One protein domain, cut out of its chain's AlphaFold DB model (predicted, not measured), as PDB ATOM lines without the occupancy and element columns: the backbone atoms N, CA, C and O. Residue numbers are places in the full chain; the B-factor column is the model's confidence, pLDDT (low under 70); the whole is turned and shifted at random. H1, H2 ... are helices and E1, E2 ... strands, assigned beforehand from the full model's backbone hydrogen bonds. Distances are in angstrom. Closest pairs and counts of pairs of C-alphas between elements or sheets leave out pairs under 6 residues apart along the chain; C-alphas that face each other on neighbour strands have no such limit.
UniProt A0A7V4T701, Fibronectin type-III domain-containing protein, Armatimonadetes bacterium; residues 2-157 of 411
ATOM      1  N   GLN A   2     512.383 448.433 318.281       59.88
ATOM      2  CA  GLN A   2     512.294 448.780 316.848       59.88
ATOM      3  C   GLN A   2     512.793 447.682 315.887       59.88
ATOM      4  O   GLN A   2     512.060 447.285 314.991       59.88
ATOM      5  N   ALA A   3     514.008 447.155 316.083       55.09
ATOM      6  CA  ALA A   3     514.553 446.092 315.228       55.09
ATOM      7  C   ALA A   3     513.724 444.795 315.292       55.09
ATOM      8  O   ALA A   3     513.557 444.109 314.290       55.09
ATOM      9  N   GLN A   4     513.151 444.500 316.461       55.16
ATOM     10  CA  GLN A   4     512.304 443.329 316.672       55.16
ATOM     11  C   GLN A   4     510.921 443.512 316.033       55.16
ATOM     12  O   GLN A   4     510.469 442.610 315.342       55.16
ATOM     13  N   ALA A   5     510.294 444.687 316.165       55.88
ATOM     14  CA  ALA A   5     509.044 445.027 315.483       55.88
ATOM     15  C   ALA A   5     509.206 445.000 313.952       55.88
ATOM     16  O   ALA A   5     508.371 444.424 313.260       55.88
ATOM     17  N   ARG A   6     510.336 445.519 313.438       56.69
ATOM     18  CA  ARG A   6     510.725 445.403 312.020       56.69
ATOM     19  C   ARG A   6     510.850 443.941 311.574       56.69
ATOM     20  O   ARG A   6     510.491 443.632 310.450       56.69
ATOM     21  N   SER A   7     511.323 443.045 312.444       49.44
ATOM     22  CA  SER A   7     511.501 441.622 312.112       49.44
ATOM     23  C   SER A   7     510.213 440.789 312.115       49.44
ATOM     24  O   SER A   7     510.245 439.663 311.620       49.44
ATOM     25  N   VAL A   8     509.108 441.317 312.665       48.94
ATOM     26  CA  VAL A   8     507.815 440.609 312.802       48.94
ATOM     27  C   VAL A   8     506.655 441.257 312.021       48.94
ATOM     28  O   VAL A   8     505.512 440.844 312.189       48.94
ATOM     29  N   GLY A   9     506.922 442.279 311.193       52.28
ATOM     30  CA  GLY A   9     505.933 442.890 310.286       52.28
ATOM     31  C   GLY A   9     504.772 443.626 310.966       52.28
ATOM     32  O   GLY A   9     503.703 443.771 310.379       52.28
ATOM     33  N   ILE A  10     504.954 444.085 312.208       62.84
ATOM     34  CA  ILE A  10     503.925 444.843 312.933       62.84
ATOM     35  C   ILE A  10     504.024 446.328 312.557       62.84
ATOM     36  O   ILE A  10     505.117 446.908 312.570       62.84
ATOM     37  N   LEU A  11     502.879 446.948 312.244       67.06
ATOM     38  CA  LEU A  11     502.779 448.394 312.024       67.06
ATOM     39  C   LEU A  11     503.295 449.151 313.249       67.06
ATOM     40  O   LEU A  11     503.047 448.778 314.393       67.06
ATOM     41  N   ARG A  12     504.038 450.224 313.003       76.31
ATOM     42  CA  ARG A  12     504.854 450.888 314.019       76.31
ATOM     43  C   ARG A  12     504.624 452.387 314.009       76.31
ATOM     44  O   ARG A  12     504.329 452.984 312.973       76.31
ATOM     45  N   GLY A  13     504.772 452.977 315.184       83.12
ATOM     46  CA  GLY A  13     504.697 454.409 315.388       83.12
ATOM     47  C   GLY A  13     505.723 454.873 316.405       83.12
ATOM     48  O   GLY A  13     506.266 454.076 317.173       83.12
ATOM     49  N   TYR A  14     505.984 456.172 316.397       90.06
ATOM     50  CA  TYR A  14     506.887 456.834 317.326       90.06
ATOM     51  C   TYR A  14     506.153 457.983 317.978       90.06
ATOM     52  O   TYR A  14     505.527 458.785 317.284       90.06
ATOM     53  N   TYR A  15     506.276 458.093 319.292       94.44
ATOM     54  CA  TYR A  15     505.798 459.253 320.019       94.44
ATOM     55  C   TYR A  15     506.975 460.041 320.586       94.44
ATOM     56  O   TYR A  15     508.035 459.486 320.880       94.44
ATOM     57  N   HIS A  16     506.785 461.349 320.711       95.69
ATOM     58  CA  HIS A  16     507.682 462.239 321.431       95.69
ATOM     59  C   HIS A  16     506.936 462.831 322.619       95.69
ATOM     60  O   HIS A  16     506.030 463.642 322.427       95.69
ATOM     61  N   TYR A  17     507.322 462.425 323.828       93.25
ATOM     62  CA  TYR A  17     506.824 463.021 325.063       93.25
ATOM     63  C   TYR A  17     507.463 464.399 325.250       93.25
ATOM     64  O   TYR A  17     508.671 464.514 325.479       93.25
ATOM     65  N   CYS A  18     506.660 465.450 325.105       87.75
ATOM     66  CA  CYS A  18     507.171 466.817 325.124       87.75
ATOM     67  C   CYS A  18     507.343 467.374 326.543       87.75
ATOM     68  O   CYS A  18     506.571 467.073 327.458       87.75
ATOM     69  N   TYR A  19     508.336 468.256 326.719       81.12
ATOM     70  CA  TYR A  19     508.523 468.996 327.976       81.12
ATOM     71  C   TYR A  19     508.810 470.491 327.736       81.12
ATOM     72  O   TYR A  19     509.925 470.979 327.955       81.12
ATOM     73  N   PRO A  20     507.784 471.265 327.350       75.12
ATOM     74  CA  PRO A  20     507.938 472.667 326.949       75.12
ATOM     75  C   PRO A  20     508.441 473.585 328.077       75.12
ATOM     76  O   PRO A  20     509.102 474.590 327.816       75.12
ATOM     77  N   ASP A  21     508.205 473.207 329.338       72.50
ATOM     78  CA  ASP A  21     508.622 473.963 330.529       72.50
ATOM     79  C   ASP A  21     510.148 473.957 330.767       72.50
ATOM     80  O   ASP A  21     510.644 474.724 331.592       72.50
ATOM     81  N   LEU A  22     510.914 473.120 330.053       76.38
ATOM     82  CA  LEU A  22     512.386 473.139 330.097       76.38
ATOM     83  C   LEU A  22     512.995 474.202 329.168       76.38
ATOM     84  O   LEU A  22     514.216 474.310 329.080       76.38
ATOM     85  N   GLY A  23     512.163 475.004 328.494       74.19
ATOM     86  CA  GLY A  23     512.602 476.111 327.640       74.19
ATOM     87  C   GLY A  23     513.018 475.697 326.226       74.19
ATOM     88  O   GLY A  23     513.509 476.534 325.466       74.19
ATOM     89  N   ASN A  24     512.807 474.435 325.847       81.88
ATOM     90  CA  ASN A  24     513.047 473.962 324.490       81.88
ATOM     91  C   ASN A  24     511.968 474.482 323.530       81.88
ATOM     92  O   ASN A  24     510.777 474.556 323.853       81.88
ATOM     93  N   SER A  25     512.377 474.833 322.310       90.88
ATOM     94  CA  SER A  25     511.419 475.209 321.274       90.88
ATOM     95  C   SER A  25     510.744 473.969 320.685       90.88
ATOM     96  O   SER A  25     511.374 472.931 320.486       90.88
ATOM     97  N   ALA A  26     509.466 474.111 320.329       93.81
ATOM     98  CA  ALA A  26     508.682 473.073 319.662       93.81
ATOM     99  C   ALA A  26     509.373 472.508 318.415       93.81
ATOM    100  O   ALA A  26     509.364 471.306 318.166       93.81
ATOM    101  N   THR A  27     510.020 473.379 317.640       95.81
ATOM    102  CA  THR A  27     510.724 472.986 316.419       95.81
ATOM    103  C   THR A  27     512.015 472.224 316.712       95.81
ATOM    104  O   THR A  27     512.353 471.314 315.962       95.81
ATOM    105  N   ALA A  28     512.728 472.566 317.792       94.88
ATOM    106  CA  ALA A  28     513.932 471.844 318.197       94.88
ATOM    107  C   ALA A  28     513.596 470.435 318.699       94.88
ATOM    108  O   ALA A  28     514.293 469.488 318.346       94.88
ATOM    109  N   GLU A  29     512.509 470.280 319.460       95.31
ATOM    110  CA  GLU A  29     512.041 468.959 319.893       95.31
ATOM    111  C   GLU A  29     511.581 468.095 318.710       95.31
ATOM    112  O   GLU A  29     511.934 466.919 318.641       95.31
ATOM    113  N   ALA A  30     510.877 468.677 317.732       95.94
ATOM    114  CA  ALA A  30     510.489 467.971 316.511       95.94
ATOM    115  C   ALA A  30     511.710 467.507 315.697       95.94
ATOM    116  O   ALA A  30     511.788 466.351 315.280       95.94
ATOM    117  N   ASP A  31     512.697 468.385 315.499       95.44
ATOM    118  CA  ASP A  31     513.927 468.035 314.781       95.44
ATOM    119  C   ASP A  31     514.737 466.964 315.535       95.44
ATOM    120  O   ASP A  31     515.312 466.068 314.908       95.44
ATOM    121  N   TRP A  32     514.740 467.012 316.870       95.06
ATOM    122  CA  TRP A  32     515.377 466.001 317.709       95.06
ATOM    123  C   TRP A  32     514.685 464.637 317.590       95.06
ATOM    124  O   TRP A  32     515.371 463.650 317.317       95.06
ATOM    125  N   MET A  33     513.350 464.583 317.675       94.56
ATOM    126  CA  MET A  33     512.568 463.356 317.459       94.56
ATOM    127  C   MET A  33     512.947 462.692 316.129       94.56
ATOM    128  O   MET A  33     513.271 461.505 316.089       94.56
ATOM    129  N   LEU A  34     512.972 463.467 315.040       93.25
ATOM    130  CA  LEU A  34     513.332 462.954 313.716       93.25
ATOM    131  C   LEU A  34     514.777 462.443 313.662       93.25
ATOM    132  O   LEU A  34     515.044 461.428 313.020       93.25
ATOM    133  N   SER A  35     515.702 463.098 314.369       94.00
ATOM    134  CA  SER A  35     517.092 462.637 314.460       94.00
ATOM    135  C   SER A  35     517.230 461.296 315.190       94.00
ATOM    136  O   SER A  35     518.085 460.491 314.827       94.00
ATOM    137  N   CYS A  36     516.366 461.025 316.173       91.44
ATOM    138  CA  CYS A  36     516.340 459.756 316.897       91.44
ATOM    139  C   CYS A  36     515.715 458.617 316.081       91.44
ATOM    140  O   CYS A  36     516.104 457.462 316.252       91.44
ATOM    141  N   ILE A  37     514.749 458.926 315.212       87.50
ATOM    142  CA  ILE A  37     514.063 457.934 314.371       87.50
ATOM    143  C   ILE A  37     514.913 457.564 313.146       87.50
ATOM    144  O   ILE A  37     514.970 456.396 312.757       87.50
ATOM    145  N   GLY A  38     515.586 458.545 312.536       82.69
ATOM    146  CA  GLY A  38     516.306 458.358 311.279       82.69
ATOM    147  C   GLY A  38     515.345 458.222 310.095       82.69
ATOM    148  O   GLY A  38     514.538 459.112 309.836       82.69
ATOM    149  N   THR A  39     515.440 457.122 309.343       78.31
ATOM    150  CA  THR A  39     514.565 456.874 308.186       78.31
ATOM    151  C   THR A  39     513.190 456.387 308.632       78.31
ATOM    152  O   THR A  39     513.058 455.275 309.151       78.31
ATOM    153  N   ILE A  40     512.176 457.204 308.349       76.06
ATOM    154  CA  ILE A  40     510.762 456.851 308.480       76.06
ATOM    155  C   ILE A  40     510.374 456.014 307.259       76.06
ATOM    156  O   ILE A  40     510.439 456.482 306.123       76.06
ATOM    157  N   ALA A  41     510.032 454.753 307.486       71.38
ATOM    158  CA  ALA A  41     509.569 453.847 306.450       71.38
ATOM    159  C   ALA A  41     508.117 454.150 306.055       71.38
ATOM    160  O   ALA A  41     507.400 454.820 306.807       71.38
ATOM    161  N   PRO A  42     507.663 453.637 304.897       65.62
ATOM    162  CA  PRO A  42     506.284 453.775 304.465       65.62
ATOM    163  C   PRO A  42     505.297 453.482 305.592       65.62
ATOM    164  O   PRO A  42     505.369 452.457 306.269       65.62
ATOM    165  N   GLY A  43     504.487 454.520 305.788       66.06
ATOM    166  CA  GLY A  43     503.394 454.744 306.709       66.06
ATOM    167  C   GLY A  43     503.647 454.769 308.217       66.06
ATOM    168  O   GLY A  43     502.711 455.120 308.928       66.06
ATOM    169  N   GLU A  44     504.841 454.491 308.741       77.81
ATOM    170  CA  GLU A  44     505.054 454.624 310.193       77.81
ATOM    171  C   GLU A  44     504.469 455.937 310.743       77.81
ATOM    172  O   GLU A  44     504.677 457.012 310.169       77.81
ATOM    173  N   VAL A  45     503.705 455.855 311.834       83.50
ATOM    174  CA  VAL A  45     502.993 457.029 312.357       83.50
ATOM    175  C   VAL A  45     503.870 457.803 313.331       83.50
ATOM    176  O   VAL A  45     504.636 457.230 314.106       83.50
ATOM    177  N   LEU A  46     503.750 459.124 313.310       91.44
ATOM    178  CA  LEU A  46     504.417 460.006 314.261       91.44
ATOM    179  C   LEU A  46     503.374 460.583 315.205       91.44
ATOM    180  O   LEU A  46     502.259 460.881 314.782       91.44
ATOM    181  N   CYS A  47     503.736 460.755 316.466       95.25
ATOM    182  CA  CYS A  47     502.853 461.269 317.494       95.25
ATOM    183  C   CYS A  47     503.591 462.289 318.360       95.25
ATOM    184  O   CYS A  47     504.712 462.052 318.810       95.25
ATOM    185  N   LEU A  48     502.954 463.427 318.605       96.44
ATOM    186  CA  LEU A  48     503.299 464.301 319.714       96.44
ATOM    187  C   LEU A  48     502.495 463.844 320.926       96.44
ATOM    188  O   LEU A  48     501.269 463.869 320.883       96.44
ATOM    189  N   ASP A  49     503.183 463.448 321.985       95.56
ATOM    190  CA  ASP A  49     502.580 463.071 323.256       95.56
ATOM    191  C   ASP A  49     502.548 464.288 324.196       95.56
ATOM    192  O   ASP A  49     503.589 464.822 324.607       95.56
ATOM    193  N   TYR A  50     501.329 464.785 324.441       92.56
ATOM    194  CA  TYR A  50     501.036 465.999 325.189       92.56
ATOM    195  C   TYR A  50     500.179 465.730 326.434       92.56
ATOM    196  O   TYR A  50     498.950 465.645 326.367       92.56
ATOM    197  N   GLU A  51     500.813 465.715 327.609       87.94
ATOM    198  CA  GLU A  51     500.127 465.376 328.870       87.94
ATOM    199  C   GLU A  51     500.073 466.504 329.912       87.94
ATOM    200  O   GLU A  51     499.640 466.293 331.046       87.94
ATOM    201  N   ARG A  52     500.500 467.724 329.567       74.44
ATOM    202  CA  ARG A  52     500.597 468.844 330.526       74.44
ATOM    203  C   ARG A  52     499.643 469.991 330.203       74.44
ATOM    204  O   ARG A  52     498.901 469.946 329.235       74.44
ATOM    205  N   SER A  53     499.578 471.004 331.064       69.75
ATOM    206  CA  SER A  53     498.753 472.204 330.856       69.75
ATOM    207  C   SER A  53     499.590 473.452 331.103       69.75
ATOM    208  O   SER A  53     500.057 473.664 332.220       69.75
ATOM    209  N   TYR A  54     499.779 474.278 330.072       73.50
ATOM    210  CA  TYR A  54     500.528 475.537 330.162       73.50
ATOM    211  C   TYR A  54     499.949 476.621 329.234       73.50
ATOM    212  O   TYR A  54     499.139 476.348 328.346       73.50
ATOM    213  N   SER A  55     500.333 477.882 329.465       69.50
ATOM    214  CA  SER A  55     499.657 479.076 328.923       69.50
ATOM    215  C   SER A  55     499.722 479.242 327.396       69.50
ATOM    216  O   SER A  55     498.858 479.906 326.831       69.50
ATOM    217  N   ASN A  56     500.693 478.626 326.713       78.25
ATOM    218  CA  ASN A  56     500.851 478.632 325.250       78.25
ATOM    219  C   ASN A  56     500.770 477.224 324.613       78.25
ATOM    220  O   ASN A  56     501.365 476.984 323.562       78.25
ATOM    221  N   CYS A  57     500.039 476.290 325.232       85.88
ATOM    222  CA  CYS A  57     499.928 474.884 324.811       85.88
ATOM    223  C   CYS A  57     499.579 474.681 323.337       85.88
ATOM    224  O   CYS A  57     500.314 474.000 322.619       85.88
ATOM    225  N   VAL A  58     498.516 475.326 322.865       91.75
ATOM    226  CA  VAL A  58     498.016 475.137 321.499       91.75
ATOM    227  C   VAL A  58     499.038 475.594 320.459       91.75
ATOM    228  O   VAL A  58     499.312 474.870 319.504       91.75
ATOM    229  N   SER A  59     499.627 476.782 320.633       92.88
ATOM    230  CA  SER A  59     500.581 477.328 319.661       92.88
ATOM    231  C   SER A  59     501.904 476.567 319.657       92.88
ATOM    232  O   SER A  59     502.474 476.363 318.586       92.88
ATOM    233  N   TRP A  60     502.364 476.092 320.817       93.75
ATOM    234  CA  TRP A  60     503.562 475.258 320.905       93.75
ATOM    235  C   TRP A  60     503.347 473.902 320.216       93.75
ATOM    236  O   TRP A  60     504.130 473.534 319.343       93.75
ATOM    237  N   CYS A  61     502.246 473.201 320.520       94.81
ATOM    238  CA  CYS A  61     501.930 471.918 319.881       94.81
ATOM    239  C   CYS A  61     501.769 472.074 318.368       94.81
ATOM    240  O   CYS A  61     502.305 471.282 317.596       94.81
ATOM    241  N   LYS A  62     501.089 473.140 317.923       96.06
ATOM    242  CA  LYS A  62     500.946 473.446 316.497       96.06
ATOM    243  C   LYS A  62     502.302 473.632 315.815       96.06
ATOM    244  O   LYS A  62     502.503 473.079 314.741       96.06
ATOM    245  N   ALA A  63     503.227 474.363 316.440       96.88
ATOM    246  CA  ALA A  63     504.563 474.579 315.892       96.88
ATOM    247  C   ALA A  63     505.376 473.277 315.789       96.88
ATOM    248  O   ALA A  63     506.086 473.084 314.803       96.88
ATOM    249  N   PHE A  64     505.244 472.365 316.759       97.12
ATOM    250  CA  PHE A  64     505.858 471.035 316.691       97.12
ATOM    251  C   PHE A  64     505.297 470.237 315.506       97.12
ATOM    252  O   PHE A  64     506.048 469.755 314.659       97.12
ATOM    253  N   LEU A  65     503.968 470.134 315.418       97.56
ATOM    254  CA  LEU A  65     503.277 469.356 314.386       97.56
ATOM    255  C   LEU A  65     503.555 469.900 312.976       97.56
ATOM    256  O   LEU A  65     503.814 469.128 312.054       97.56
ATOM    257  N   ASP A  66     503.569 471.227 312.822       97.44
ATOM    258  CA  ASP A  66     503.953 471.890 311.572       97.44
ATOM    259  C   ASP A  66     505.390 471.588 311.181       97.44
ATOM    260  O   ASP A  66     505.651 471.327 310.008       97.44
ATOM    261  N   ARG A  67     506.312 471.567 312.147       97.50
ATOM    262  CA  ARG A  67     507.707 471.235 311.873       97.50
ATOM    263  C   ARG A  67     507.866 469.790 311.416       97.50
ATOM    264  O   ARG A  67     508.590 469.541 310.457       97.50
ATOM    265  N   ILE A  68     507.164 468.842 312.038       95.88
ATOM    266  CA  ILE A  68     507.156 467.451 311.564       95.88
ATOM    267  C   ILE A  68     506.642 467.381 310.123       95.88
ATOM    268  O   ILE A  68     507.295 466.776 309.270       95.88
ATOM    269  N   TYR A  69     505.518 468.041 309.829       92.69
ATOM    270  CA  TYR A  69     504.947 468.049 308.484       92.69
ATOM    271  C   TYR A  69     505.886 468.691 307.453       92.69
ATOM    272  O   TYR A  69     506.093 468.126 306.386       92.69
ATOM    273  N   GLU A  70     506.523 469.816 307.779       91.81
ATOM    274  CA  GLU A  70     507.514 470.476 306.917       91.81
ATOM    275  C   GLU A  70     508.684 469.545 306.567       91.81
ATOM    276  O   GLU A  70     509.164 469.528 305.433       91.81
ATOM    277  N   ARG A  71     509.149 468.753 307.539       88.31
ATOM    278  CA  ARG A  71     510.333 467.898 307.391       88.31
ATOM    279  C   ARG A  71     510.049 466.561 306.716       88.31
ATOM    280  O   ARG A  71     510.979 465.960 306.184       88.31
ATOM    281  N   THR A  72     508.810 466.082 306.780       83.38
ATOM    282  CA  THR A  72     508.476 464.691 306.431       83.38
ATOM    283  C   THR A  72     507.314 464.556 305.450       83.38
ATOM    284  O   THR A  72     507.148 463.502 304.849       83.38
ATOM    285  N   GLY A  73     506.490 465.595 305.299       82.38
ATOM    286  CA  GLY A  73     505.202 465.523 304.608       82.38
ATOM    287  C   GLY A  73     504.115 464.771 305.386       82.38
ATOM    288  O   GLY A  73     502.995 464.657 304.895       82.38
ATOM    289  N   LEU A  74     504.400 464.270 306.596       83.56
ATOM    290  CA  LEU A  74     503.467 463.450 307.372       83.56
ATOM    291  C   LEU A  74     502.722 464.292 308.413       83.56
ATOM    292  O   LEU A  74     503.302 465.147 309.087       83.56
ATOM    293  N   LYS A  75     501.423 464.032 308.578       88.06
ATOM    294  CA  LYS A  75     500.612 464.627 309.648       88.06
ATOM    295  C   LYS A  75     500.728 463.774 310.907       88.06
ATOM    296  O   LYS A  75     500.091 462.732 311.009       88.06
ATOM    297  N   ALA A  76     501.555 464.220 311.850       92.00
ATOM    298  CA  ALA A  76     501.675 463.568 313.149       92.00
ATOM    299  C   ALA A  76     500.374 463.675 313.959       92.00
ATOM    300  O   ALA A  76     499.672 464.687 313.890       92.00
ATOM    301  N   TYR A  77     500.084 462.638 314.741       93.44
ATOM    302  CA  TYR A  77     499.001 462.613 315.714       93.44
ATOM    303  C   TYR A  77     499.309 463.550 316.879       93.44
ATOM    304  O   TYR A  77     500.450 463.634 317.333       93.44
ATOM    305  N   LEU A  78     498.283 464.231 317.381       95.19
ATOM    306  CA  LEU A  78     498.314 464.855 318.698       95.19
ATOM    307  C   LEU A  78     497.711 463.873 319.700       95.19
ATOM    308  O   LEU A  78     496.499 463.657 319.673       95.19
ATOM    309  N   TYR A  79     498.542 463.295 320.563       95.31
ATOM    310  CA  TYR A  79     498.079 462.555 321.728       95.31
ATOM    311  C   TYR A  79     497.839 463.509 322.896       95.31
ATOM    312  O   TYR A  79     498.714 464.302 323.240       95.31
ATOM    313  N   ILE A  80     496.633 463.476 323.467       92.56
ATOM    314  CA  ILE A  80     496.219 464.381 324.545       92.56
ATOM    315  C   ILE A  80     495.053 463.796 325.345       92.56
ATOM    316  O   ILE A  80     494.194 463.102 324.800       92.56
ATOM    317  N   ASN A  81     494.974 464.110 326.640       90.56
ATOM    318  CA  ASN A  81     493.855 463.672 327.475       90.56
ATOM    319  C   ASN A  81     492.566 464.492 327.264       90.56
ATOM    320  O   ASN A  81     492.588 465.670 326.883       90.56
ATOM    321  N   LEU A  82     491.423 463.866 327.570       87.69
ATOM    322  CA  LEU A  82     490.086 464.446 327.387       87.69
ATOM    323  C   LEU A  82     489.851 465.762 328.154       87.69
ATOM    324  O   LEU A  82     489.092 466.615 327.689       87.69
ATOM    325  N   ALA A  83     490.470 465.954 329.318       87.75
ATOM    326  CA  ALA A  83     490.308 467.196 330.071       87.75
ATOM    327  C   ALA A  83     491.016 468.357 329.358       87.75
ATOM    328  O   ALA A  83     490.417 469.409 329.129       87.75
ATOM    329  N   THR A  84     492.263 468.145 328.938       89.19
ATOM    330  CA  THR A  84     493.088 469.175 328.302       89.19
ATOM    331  C   THR A  84     492.580 469.548 326.909       89.19
ATOM    332  O   THR A  84     492.545 470.730 326.564       89.19
ATOM    333  N   VAL A  85     492.120 468.583 326.105       89.94
ATOM    334  CA  VAL A  85     491.562 468.889 324.774       89.94
ATOM    335  C   VAL A  85     490.297 469.755 324.862       89.94
ATOM    336  O   VAL A  85     490.065 470.601 324.005       89.94
ATOM    337  N   ASN A  86     489.511 469.614 325.935       88.50
ATOM    338  CA  ASN A  86     488.308 470.420 326.162       88.50
ATOM    339  C   ASN A  86     488.589 471.769 326.844       88.50
ATOM    340  O   ASN A  86     487.740 472.658 326.800       88.50
ATOM    341  N   ALA A  87     489.760 471.939 327.462       89.38
ATOM    342  CA  ALA A  87     490.120 473.154 328.190       89.38
ATOM    343  C   ALA A  87     490.600 474.307 327.288       89.38
ATOM    344  O   ALA A  87     490.598 475.460 327.720       89.38
ATOM    345  N   TYR A  88     491.004 474.026 326.043       90.81
ATOM    346  CA  TYR A  88     491.615 475.014 325.148       90.81
ATOM    347  C   TYR A  88     490.983 475.027 323.749       90.81
ATOM    348  O   TYR A  88     490.350 474.070 323.309       90.81
ATOM    349  N   ASN A  89     491.164 476.135 323.022       92.62
ATOM    350  CA  ASN A  89     490.715 476.262 321.636       92.62
ATOM    351  C   ASN A  89     491.765 475.687 320.676       92.62
ATOM    352  O   ASN A  89     492.732 476.360 320.327       92.62
ATOM    353  N   TRP A  90     491.526 474.465 320.211       93.94
ATOM    354  CA  TRP A  90     492.418 473.720 319.322       93.94
ATOM    355  C   TRP A  90     492.090 473.857 317.827       93.94
ATOM    356  O   TRP A  90     492.679 473.159 317.001       93.94
ATOM    357  N   SER A  91     491.182 474.766 317.454       94.44
ATOM    358  CA  SER A  91     490.735 474.933 316.060       94.44
ATOM    359  C   SER A  91     491.880 475.124 315.061       94.44
ATOM    360  O   SER A  91     491.801 474.632 313.943       94.44
ATOM    361  N   THR A  92     492.976 475.782 315.449       95.81
ATOM    362  CA  THR A  92     494.144 475.982 314.575       95.81
ATOM    363  C   THR A  92     494.888 474.686 314.254       95.81
ATOM    364  O   THR A  92     495.458 474.568 313.170       95.81
ATOM    365  N   VAL A  93     494.884 473.714 315.168       95.75
ATOM    366  CA  VAL A  93     495.476 472.386 314.962       95.75
ATOM    367  C   VAL A  93     494.517 471.513 314.150       95.75
ATOM    368  O   VAL A  93     494.927 470.952 313.135       95.75
ATOM    369  N   ALA A  94     493.235 471.483 314.525       91.56
ATOM    370  CA  ALA A  94     492.206 470.694 313.842       91.56
ATOM    371  C   ALA A  94     492.016 471.111 312.379       91.56
ATOM    372  O   ALA A  94     492.095 470.284 311.474       91.56
ATOM    373  N   ASN A  95     491.862 472.415 312.123       90.38
ATOM    374  CA  ASN A  95     491.667 472.952 310.773       90.38
ATOM    375  C   ASN A  95     492.899 472.753 309.874       90.38
ATOM    376  O   ASN A  95     492.784 472.820 308.654       90.38
ATOM    377  N   ALA A  96     494.079 472.512 310.459       88.25
ATOM    378  CA  ALA A  96     495.295 472.170 309.722       88.25
ATOM    379  C   ALA A  96     495.408 470.667 309.391       88.25
ATOM    380  O   ALA A  96     496.420 470.247 308.817       88.25
ATOM    381  N   GLY A  97     494.396 469.869 309.752       87.19
ATOM    382  CA  GLY A  97     494.266 468.458 309.395       87.19
ATOM    383  C   GLY A  97     495.139 467.503 310.208       87.19
ATOM    384  O   GLY A  97     495.417 466.407 309.733       87.19
ATOM    385  N   TYR A  98     495.621 467.897 311.391       91.56
ATOM    386  CA  TYR A  98     496.364 466.974 312.256       91.56
ATOM    387  C   TYR A  98     495.404 466.001 312.951       91.56
ATOM    388  O   TYR A  98     494.424 466.472 313.527       91.56
ATOM    389  N   PRO A  99     495.644 464.678 312.910       90.00
ATOM    390  CA  PRO A  99     494.768 463.704 313.551       90.00
ATOM    391  C   PRO A  99     494.893 463.739 315.079       90.00
ATOM    392  O   PRO A  99     495.928 464.112 315.634       90.00
ATOM    393  N   LEU A 100     493.820 463.338 315.761       91.75
ATOM    394  CA  LEU A 100     493.732 463.340 317.222       91.75
ATOM    395  C   LEU A 100     493.802 461.907 317.758       91.75
ATOM    396  O   LEU A 100     493.024 461.049 317.336       91.75
ATOM    397  N   TRP A 101     494.698 461.673 318.714       92.81
ATOM    398  CA  TRP A 101     494.762 460.462 319.526       92.81
ATOM    399  C   TRP A 101     494.360 460.827 320.956       92.81
ATOM    400  O   TRP A 101     495.025 461.584 321.651       92.81
ATOM    401  N   LEU A 102     493.195 460.368 321.386       91.75
ATOM    402  CA  LEU A 102     492.592 460.826 322.628       91.75
ATOM    403  C   LEU A 102     492.850 459.841 323.767       91.75
ATOM    404  O   LEU A 102     492.409 458.697 323.694       91.75
ATOM    405  N   ALA A 103     493.461 460.302 324.856       90.44
ATOM    406  CA  ALA A 103     493.503 459.534 326.096       90.44
ATOM    407  C   ALA A 103     492.193 459.713 326.874       90.44
ATOM    408  O   ALA A 103     491.841 460.819 327.312       90.44
ATOM    409  N   CYS A 104     491.438 458.623 327.010       85.50
ATOM    410  CA  CYS A 104     490.146 458.593 327.682       85.50
ATOM    411  C   CYS A 104     489.920 457.219 328.331       85.50
ATOM    412  O   CYS A 104     489.423 456.294 327.698       85.50
ATOM    413  N   TRP A 105     490.272 457.102 329.615       79.06
ATOM    414  CA  TRP A 105     490.276 455.840 330.370       79.06
ATOM    415  C   TRP A 105     488.911 455.461 330.970       79.06
ATOM    416  O   TRP A 105     488.777 455.233 332.180       79.06
ATOM    417  N   ASP A 106     487.883 455.415 330.129       73.31
ATOM    418  CA  ASP A 106     486.512 455.031 330.495       73.31
ATOM    419  C   ASP A 106     486.264 453.507 330.489       73.31
ATOM    420  O   ASP A 106     485.168 453.058 330.828       73.31
ATOM    421  N   GLY A 107     487.305 452.709 330.213       64.31
ATOM    422  CA  GLY A 107     487.330 451.255 330.368       64.31
ATOM    423  C   GLY A 107     486.888 450.470 329.126       64.31
ATOM    424  O   GLY A 107     486.208 450.973 328.236       64.31
ATOM    425  N   ILE A 108     487.246 449.180 329.085       62.72
ATOM    426  CA  ILE A 108     487.089 448.292 327.912       62.72
ATOM    427  C   ILE A 108     485.644 448.131 327.400       62.72
ATOM    428  O   ILE A 108     485.428 447.738 326.258       62.72
ATOM    429  N   ALA A 109     484.643 448.435 328.233       63.28
ATOM    430  CA  ALA A 109     483.229 448.358 327.867       63.28
ATOM    431  C   ALA A 109     482.766 449.519 326.966       63.28
ATOM    432  O   ALA A 109     481.673 449.442 326.404       63.28
ATOM    433  N   ASN A 110     483.575 450.574 326.815       66.50
ATOM    434  CA  ASN A 110     483.256 451.724 325.975       66.50
ATOM    435  C   ASN A 110     484.397 452.046 324.991       66.50
ATOM    436  O   ASN A 110     485.063 453.069 325.124       66.50
ATOM    437  N   PRO A 111     484.646 451.209 323.969       62.56
ATOM    438  CA  PRO A 111     485.729 451.444 323.011       62.56
ATOM    439  C   PRO A 111     485.438 452.608 322.049       62.56
ATOM    440  O   PRO A 111     486.301 453.001 321.272       62.56
ATOM    441  N   LEU A 112     484.229 453.177 322.066       68.69
ATOM    442  CA  LEU A 112     483.878 454.263 321.158       68.69
ATOM    443  C   LEU A 112     484.552 455.572 321.571       68.69
ATOM    444  O   LEU A 112     484.682 455.913 322.752       68.69
ATOM    445  N   VAL A 113     484.983 456.315 320.558       68.00
ATOM    446  CA  VAL A 113     485.626 457.611 320.732       68.00
ATOM    447  C   VAL A 113     484.562 458.673 321.013       68.00
ATOM    448  O   VAL A 113     483.623 458.796 320.223       68.00
ATOM    449  N   PRO A 114     484.664 459.445 322.112       71.62
ATOM    450  CA  PRO A 114     483.727 460.530 322.366       71.62
ATOM    451  C   PRO A 114     483.890 461.633 321.317       71.62
ATOM    452  O   PRO A 114     484.975 461.840 320.769       71.62
ATOM    453  N   THR A 115     482.819 462.379 321.068       77.69
ATOM    454  CA  THR A 115     482.906 463.585 320.247       77.69
ATOM    455  C   THR A 115     483.688 464.663 320.996       77.69
ATOM    456  O   THR A 115     483.403 464.972 322.152       77.69
ATOM    457  N   VAL A 116     484.668 465.244 320.319       80.31
ATOM    458  CA  VAL A 116     485.577 466.279 320.801       80.31
ATOM    459  C   VAL A 116     485.454 467.509 319.914       80.31
ATOM    460  O   VAL A 116     485.263 467.422 318.697       80.31
ATOM    461  N   ASN A 117     485.562 468.681 320.536       80.88
ATOM    462  CA  ASN A 117     485.473 469.949 319.824       80.88
ATOM    463  C   ASN A 117     486.494 470.001 318.675       80.88
ATOM    464  O   ASN A 117     487.627 469.553 318.822       80.88
ATOM    465  N   TYR A 118     486.084 470.573 317.539       86.81
ATOM    466  CA  TYR A 118     486.873 470.775 316.309       86.81
ATOM    467  C   TYR A 118     487.197 469.528 315.466       86.81
ATOM    468  O   TYR A 118     487.296 469.666 314.251       86.81
ATOM    469  N   TRP A 119     487.307 468.332 316.054       82.31
ATOM    470  CA  TRP A 119     487.599 467.089 315.315       82.31
ATOM    471  C   TRP A 119     486.376 466.219 315.014       82.31
ATOM    472  O   TRP A 119     486.456 465.323 314.176       82.31
ATOM    473  N   GLY A 120     485.243 466.448 315.682       83.62
ATOM    474  CA  GLY A 120     484.162 465.466 315.664       83.62
ATOM    475  C   GLY A 120     484.594 464.267 316.500       83.62
ATOM    476  O   GLY A 120     484.755 464.413 317.703       83.62
ATOM    477  N   ASN A 121     484.828 463.103 315.899       79.88
ATOM    478  CA  ASN A 121     485.398 461.965 316.626       79.88
ATOM    479  C   ASN A 121     486.927 461.962 316.485       79.88
ATOM    480  O   ASN A 121     487.443 462.220 315.399       79.88
ATOM    481  N   ALA A 122     487.661 461.636 317.555       85.12
ATOM    482  CA  ALA A 122     489.107 461.429 317.443       85.12
ATOM    483  C   ALA A 122     489.431 460.238 316.518       85.12
ATOM    484  O   ALA A 122     488.611 459.339 316.311       85.12
ATOM    485  N   THR A 123     490.638 460.246 315.960       85.81
ATOM    486  CA  THR A 123     491.127 459.223 315.030       85.81
ATOM    487  C   THR A 123     491.512 457.940 315.766       85.81
ATOM    488  O   THR A 123     491.264 456.840 315.279       85.81
ATOM    489  N   MET A 124     492.080 458.072 316.963       88.19
ATOM    490  CA  MET A 124     492.457 456.960 317.832       88.19
ATOM    491  C   MET A 124     492.095 457.291 319.278       88.19
ATOM    492  O   MET A 124     492.040 458.467 319.650       88.19
ATOM    493  N   LYS A 125     491.841 456.274 320.096       88.19
ATOM    494  CA  LYS A 125     491.566 456.426 321.525       88.19
ATOM    495  C   LYS A 125     492.401 455.443 322.327       88.19
ATOM    496  O   LYS A 125     492.280 454.246 322.094       88.19
ATOM    497  N   GLN A 126     493.127 455.952 323.315       89.25
ATOM    498  CA  GLN A 126     493.654 455.139 324.404       89.25
ATOM    499  C   GLN A 126     492.549 454.973 325.445       89.25
ATOM    500  O   GLN A 126     492.105 455.962 326.039       89.25
ATOM    501  N   TYR A 127     492.054 453.747 325.618       81.69
ATOM    502  CA  TYR A 127     490.896 453.467 326.480       81.69
ATOM    503  C   TYR A 127     491.261 452.753 327.785       81.69
ATOM    504  O   TYR A 127     490.455 452.730 328.721       81.69
ATOM    505  N   ASP A 128     492.474 452.205 327.868       75.38
ATOM    506  CA  ASP A 128     493.022 451.608 329.080       75.38
ATOM    507  C   ASP A 128     494.501 451.971 329.230       75.38
ATOM    508  O   ASP A 128     495.268 451.836 328.278       75.38
ATOM    509  N   ALA A 129     494.862 452.421 330.430       66.31
ATOM    510  CA  ALA A 129     496.237 452.571 330.876       66.31
ATOM    511  C   ALA A 129     496.399 451.714 332.136       66.31
ATOM    512  O   ALA A 129     495.765 451.971 333.164       66.31
ATOM    513  N   GLU A 130     497.211 450.663 332.032       60.84
ATOM    514  CA  GLU A 130     497.693 449.858 333.162       60.84
ATOM    515  C   GLU A 130     496.655 449.036 333.972       60.84
ATOM    516  O   GLU A 130     496.962 448.611 335.089       60.84
ATOM    517  N   ARG A 131     495.448 448.716 333.465       59.16
ATOM    518  CA  ARG A 131     494.427 447.959 334.244       59.16
ATOM    519  C   ARG A 131     494.360 446.459 333.938       59.16
ATOM    520  O   ARG A 131     493.299 445.840 334.015       59.16
ATOM    521  N   GLY A 132     495.512 445.840 333.678       56.09
ATOM    522  CA  GLY A 132     495.645 444.378 333.669       56.09
ATOM    523  C   GLY A 132     495.302 443.682 332.349       56.09
ATOM    524  O   GLY A 132     495.087 442.469 332.349       56.09
ATOM    525  N   ILE A 133     495.283 444.404 331.223       58.41
ATOM    526  CA  ILE A 133     495.239 443.766 329.902       58.41
ATOM    527  C   ILE A 133     496.605 443.124 329.618       58.41
ATOM    528  O   ILE A 133     497.649 443.776 329.678       58.41
ATOM    529  N   VAL A 134     496.586 441.822 329.328       58.31
ATOM    530  CA  VAL A 134     497.770 441.035 328.965       58.31
ATOM    531  C   VAL A 134     497.797 440.871 327.450       58.31
ATOM    532  O   VAL A 134     496.928 440.210 326.881       58.31
ATOM    533  N   VAL A 135     498.805 441.453 326.797       58.59
ATOM    534  CA  VAL A 135     499.048 441.285 325.355       58.59
ATOM    535  C   VAL A 135     500.332 440.481 325.179       58.59
ATOM    536  O   VAL A 135     501.444 441.014 325.208       58.59
ATOM    537  N   GLY A 136     500.191 439.161 325.046       67.69
ATOM    538  CA  GLY A 136     501.335 438.249 324.994       67.69
ATOM    539  C   GLY A 136     502.155 438.297 326.296       67.69
ATOM    540  O   GLY A 136     501.584 438.063 327.358       67.69
ATOM    541  N   PRO A 137     503.475 438.575 326.256       61.56
ATOM    542  CA  PRO A 137     504.308 438.674 327.458       61.56
ATOM    543  C   PRO A 137     504.206 440.032 328.179       61.56
ATOM    544  O   PRO A 137     504.838 440.203 329.219       61.56
ATOM    545  N   LEU A 138     503.474 441.011 327.630       59.53
ATOM    546  CA  LEU A 138     503.355 442.344 328.219       59.53
ATOM    547  C   LEU A 138     502.272 442.361 329.301       59.53
ATOM    548  O   LEU A 138     501.117 442.018 329.046       59.53
ATOM    549  N   THR A 139     502.650 442.805 330.497       65.50
ATOM    550  CA  THR A 139     501.736 443.171 331.586       65.50
ATOM    551  C   THR A 139     501.660 444.693 331.673       65.50
ATOM    552  O   THR A 139     502.709 445.332 331.612       65.50
ATOM    553  N   ASN A 140     500.464 445.259 331.861       70.12
ATOM    554  CA  ASN A 140     500.217 446.710 331.958       70.12
ATOM    555  C   ASN A 140     500.539 447.489 330.669       70.12
ATOM    556  O   ASN A 140     501.141 448.554 330.724       70.12
ATOM    557  N   ALA A 141     500.169 446.949 329.507       75.44
ATOM    558  CA  ALA A 141     500.263 447.701 328.258       75.44
ATOM    559  C   ALA A 141     499.145 448.752 328.172       75.44
ATOM    560  O   ALA A 141     498.002 448.450 328.523       75.44
ATOM    561  N   ASP A 142     499.467 449.937 327.653       81.50
ATOM    562  CA  ASP A 142     498.462 450.879 327.166       81.50
ATOM    563  C   ASP A 142     497.790 450.295 325.923       81.50
ATOM    564  O   ASP A 142     498.464 449.744 325.043       81.50
ATOM    565  N   VAL A 143     496.458 450.366 325.875       80.94
ATOM    566  CA  VAL A 143     495.680 449.774 324.783       80.94
ATOM    567  C   VAL A 143     494.802 450.810 324.107       80.94
ATOM    568  O   VAL A 143     494.043 451.555 324.739       80.94
ATOM    569  N   ASP A 144     494.891 450.789 322.781       85.62
ATOM    570  CA  ASP A 144     494.269 451.750 321.894       85.62
ATOM    571  C   ASP A 144     493.292 451.098 320.928       85.62
ATOM    572  O   ASP A 144     493.405 449.928 320.557       85.62
ATOM    573  N   VAL A 145     492.337 451.899 320.475       83.50
ATOM    574  CA  VAL A 145     491.401 451.544 319.416       83.50
ATOM    575  C   VAL A 145     491.397 452.628 318.350       83.50
ATOM    576  O   VAL A 145     491.298 453.823 318.641       83.50
ATOM    577  N   PHE A 146     491.511 452.202 317.097       84.94
ATOM    578  CA  PHE A 146     491.354 453.081 315.950       84.94
ATOM    579  C   PHE A 146     489.871 453.283 315.636       84.94
ATOM    580  O   PHE A 146     489.082 452.337 315.638       84.94
ATOM    581  N   ASN A 147     489.491 454.522 315.343       80.38
ATOM    582  CA  ASN A 147     488.120 454.879 315.013       80.38
ATOM    583  C   ASN A 147     487.824 454.624 313.526       80.38
ATOM    584  O   ASN A 147     487.733 455.552 312.723       80.38
ATOM    585  N   GLY A 148     487.705 453.347 313.166       74.50
ATOM    586  CA  GLY A 148     487.411 452.894 311.810       74.50
ATOM    587  C   GLY A 148     487.709 451.409 311.622       74.50
ATOM    588  O   GLY A 148     488.043 450.692 312.564       74.50
ATOM    589  N   THR A 149     487.578 450.928 310.391       72.75
ATOM    590  CA  THR A 149     487.990 449.572 310.009       72.75
ATOM    591  C   THR A 149     489.511 449.471 309.855       72.75
ATOM    592  O   THR A 149     490.219 450.474 309.787       72.75
ATOM    593  N   ALA A 150     490.034 448.249 309.722       64.00
ATOM    594  CA  ALA A 150     491.439 448.042 309.363       64.00
ATOM    595  C   ALA A 150     491.809 448.716 308.022       64.00
ATOM    596  O   ALA A 150     492.896 449.274 307.897       64.00
ATOM    597  N   ASN A 151     490.886 448.739 307.053       59.53
ATOM    598  CA  ASN A 151     491.079 449.416 305.766       59.53
ATOM    599  C   ASN A 151     491.056 450.946 305.914       59.53
ATOM    600  O   ASN A 151     491.771 451.659 305.209       59.53
ATOM    601  N   ASP A 152     490.265 451.469 306.854       64.19
ATOM    602  CA  ASP A 152     490.278 452.894 307.190       64.19
ATOM    603  C   ASP A 152     491.613 453.272 307.846       64.19
ATOM    604  O   ASP A 152     492.216 454.273 307.472       64.19
ATOM    605  N   PHE A 153     492.145 452.436 308.743       67.25
ATOM    606  CA  PHE A 153     493.467 452.649 309.345       67.25
ATOM    607  C   PHE A 153     494.572 452.670 308.283       67.25
ATOM    608  O   PHE A 153     495.443 453.542 308.282       67.25
ATOM    609  N   GLN A 154     494.479 451.753 307.323       57.19
ATOM    610  CA  GLN A 154     495.363 451.684 306.167       57.19
ATOM    611  C   GLN A 154     495.176 452.871 305.199       57.19
ATOM    612  O   GLN A 154     496.130 453.337 304.599       57.19
ATOM    613  N   SER A 155     494.004 453.479 305.065       56.25
ATOM    614  CA  SER A 155     493.863 454.676 304.211       56.25
ATOM    615  C   SER A 155     494.269 455.988 304.902       56.25
ATOM    616  O   SER A 155     494.635 456.936 304.213       56.25
ATOM    617  N   HIS A 156     494.283 456.041 306.240       55.19
ATOM    618  CA  HIS A 156     494.625 457.240 307.027       55.19
ATOM    619  C   HIS A 156     496.135 457.479 307.226       55.19
ATOM    620  O   HIS A 156     496.529 458.476 307.835       55.19
ATOM    621  N   GLY A 157     497.000 456.598 306.719       55.00
ATOM    622  CA  GLY A 157     498.440 456.853 306.672       55.00
ATOM    623  C   GLY A 157     498.826 457.891 305.630       55.00
ATOM    624  O   GLY A 157     498.112 458.059 304.642       55.00
TER     625      GLY A 157
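What this domain is: This is residues 2 to 157 of the 411 residues of the protein "Fibronectin type-III domain-containing protein" of Armatimonadetes bacterium (UniProt A0A7V4T701). A strongly twisted sheet of six strands is curled like part of a barrel but left open between E1 and E6; H2, H3 and H4 cover its convex face in a layer, with H5 next to H3, and the hollow face has no named helix on it. A long unnamed link, residues 104 to 123, runs round the outside of E4 and E5, another, residues 129 to 142, loops out beyond the end of E5, H6 sits past the end of E6, and residues 3 to 10, with most of H1, stick out. The printed part has 156 residues with six named helices and six named strands, in the order H1 E1 H2 E2 H3 E3 H4 H5 E4 E5 E6 H6. The sheet is mixed, in the order E1 E2 E3 E4 E5 E6, with E1 to E5 parallel and E6 antiparallel to E5, and the class is mixed, helices and strands. The whole is compact, with a radius of gyration of the C-alphas of 15.5 A and spans of 39 by 34 by 31 A.

Where its parts are: The sheet holds E1, residues 13 to 17, 13.1 A long; E2, residues 45 to 50, 15.8 A; E3, residues 77 to 81, 12.9 A; E4, residues 100 to 103; E5, residues 124 to 128, 12.5 A; and E6, residues 143 to 146. C-alpha 45, where E2 begins, is at (502.993, 457.029, 312.357). The longest helix is H3, residues 57 to 72, 22.7 A; H2, residues 26 to 37, is 16.9 A. The short helices are H1, residues 2 to 7, H4, residues 82 to 87, H5, residues 91 to 94, and H6, residues 150 to 155. H1 begins with C-alpha 2 at (512.294, 448.780, 316.848), and H6 ends with C-alpha 155 at (493.863, 454.676, 304.211).

How they stand to each other: E1 and E2 are parallel at 21 degrees, with N 47 and O 14 2.8 A apart, within hydrogen-bond range. E2 and E3 are parallel at 31 degrees, with N 48 and O 77 at 2.8 A; E3 and E4 at 29 degrees, with N 101 and O 78 at 2.8 A; E4 and E5 at 8 degrees, with N 102 and O 124 at 2.8 A. E5 and E6 form a hairpin, antiparallel at 153 degrees, with N 125 and O 145 at 2.9 A. Three strand-helix-strand units, parallel neighbour strands with helices between, have right-handed crossovers: E1, H2, E2; E2, H3, E3; and E3, H4 H5, E4. H3 is on the sheet at a height of 9.7 A, over E2 and E3, along the strands at 15 degrees to E2 on the local plane. H2 is on it at 9.7 A, over E1, slantwise at 42 degrees on the local plane. H4 is on it at 9.4 A, only just over E4 with 3 of its C-alphas, and stands up from the sheet at 54 degrees. H2 and H3 touch at a steep tilt of 43 degrees, the same way; their closest C-alphas, of Ala 26 and Phe 64, are 4.6 A apart. H3 touches H5 with residues 58 to 62 alone, the closest C-alphas being Lys 62 and Val 93, 5.8 A. H5 is only just not on the sheet, with 4 pairs of C-alphas within 10 A; H1 and H6 are not on it. The closest C-alphas of E6 and H6, of Phe 146 and Phe 153, are 6.9 A apart. In H1, H2, H3, H4 and H6 every O i to N i+4 pair is within hydrogen-bond range; H5 is too short for one, and its 1 pair of O i to N i+3 is not within range.

The domain as a whole: The two C-alphas farthest apart, of Ser 7 and Ser 55, are 42.7 A apart. The printed part has no cut. The links E4 to E5 and E5 to E6 are long. Residues 115 to 116 pair with 120 to 121, and 134 to 135 with 138 to 139, both antiparallel. The mean pLDDT of the printed part is 80.6; 40 residues are under 70, among them 2 to 11, 107 to 113, 129 to 139 and 150 to 157.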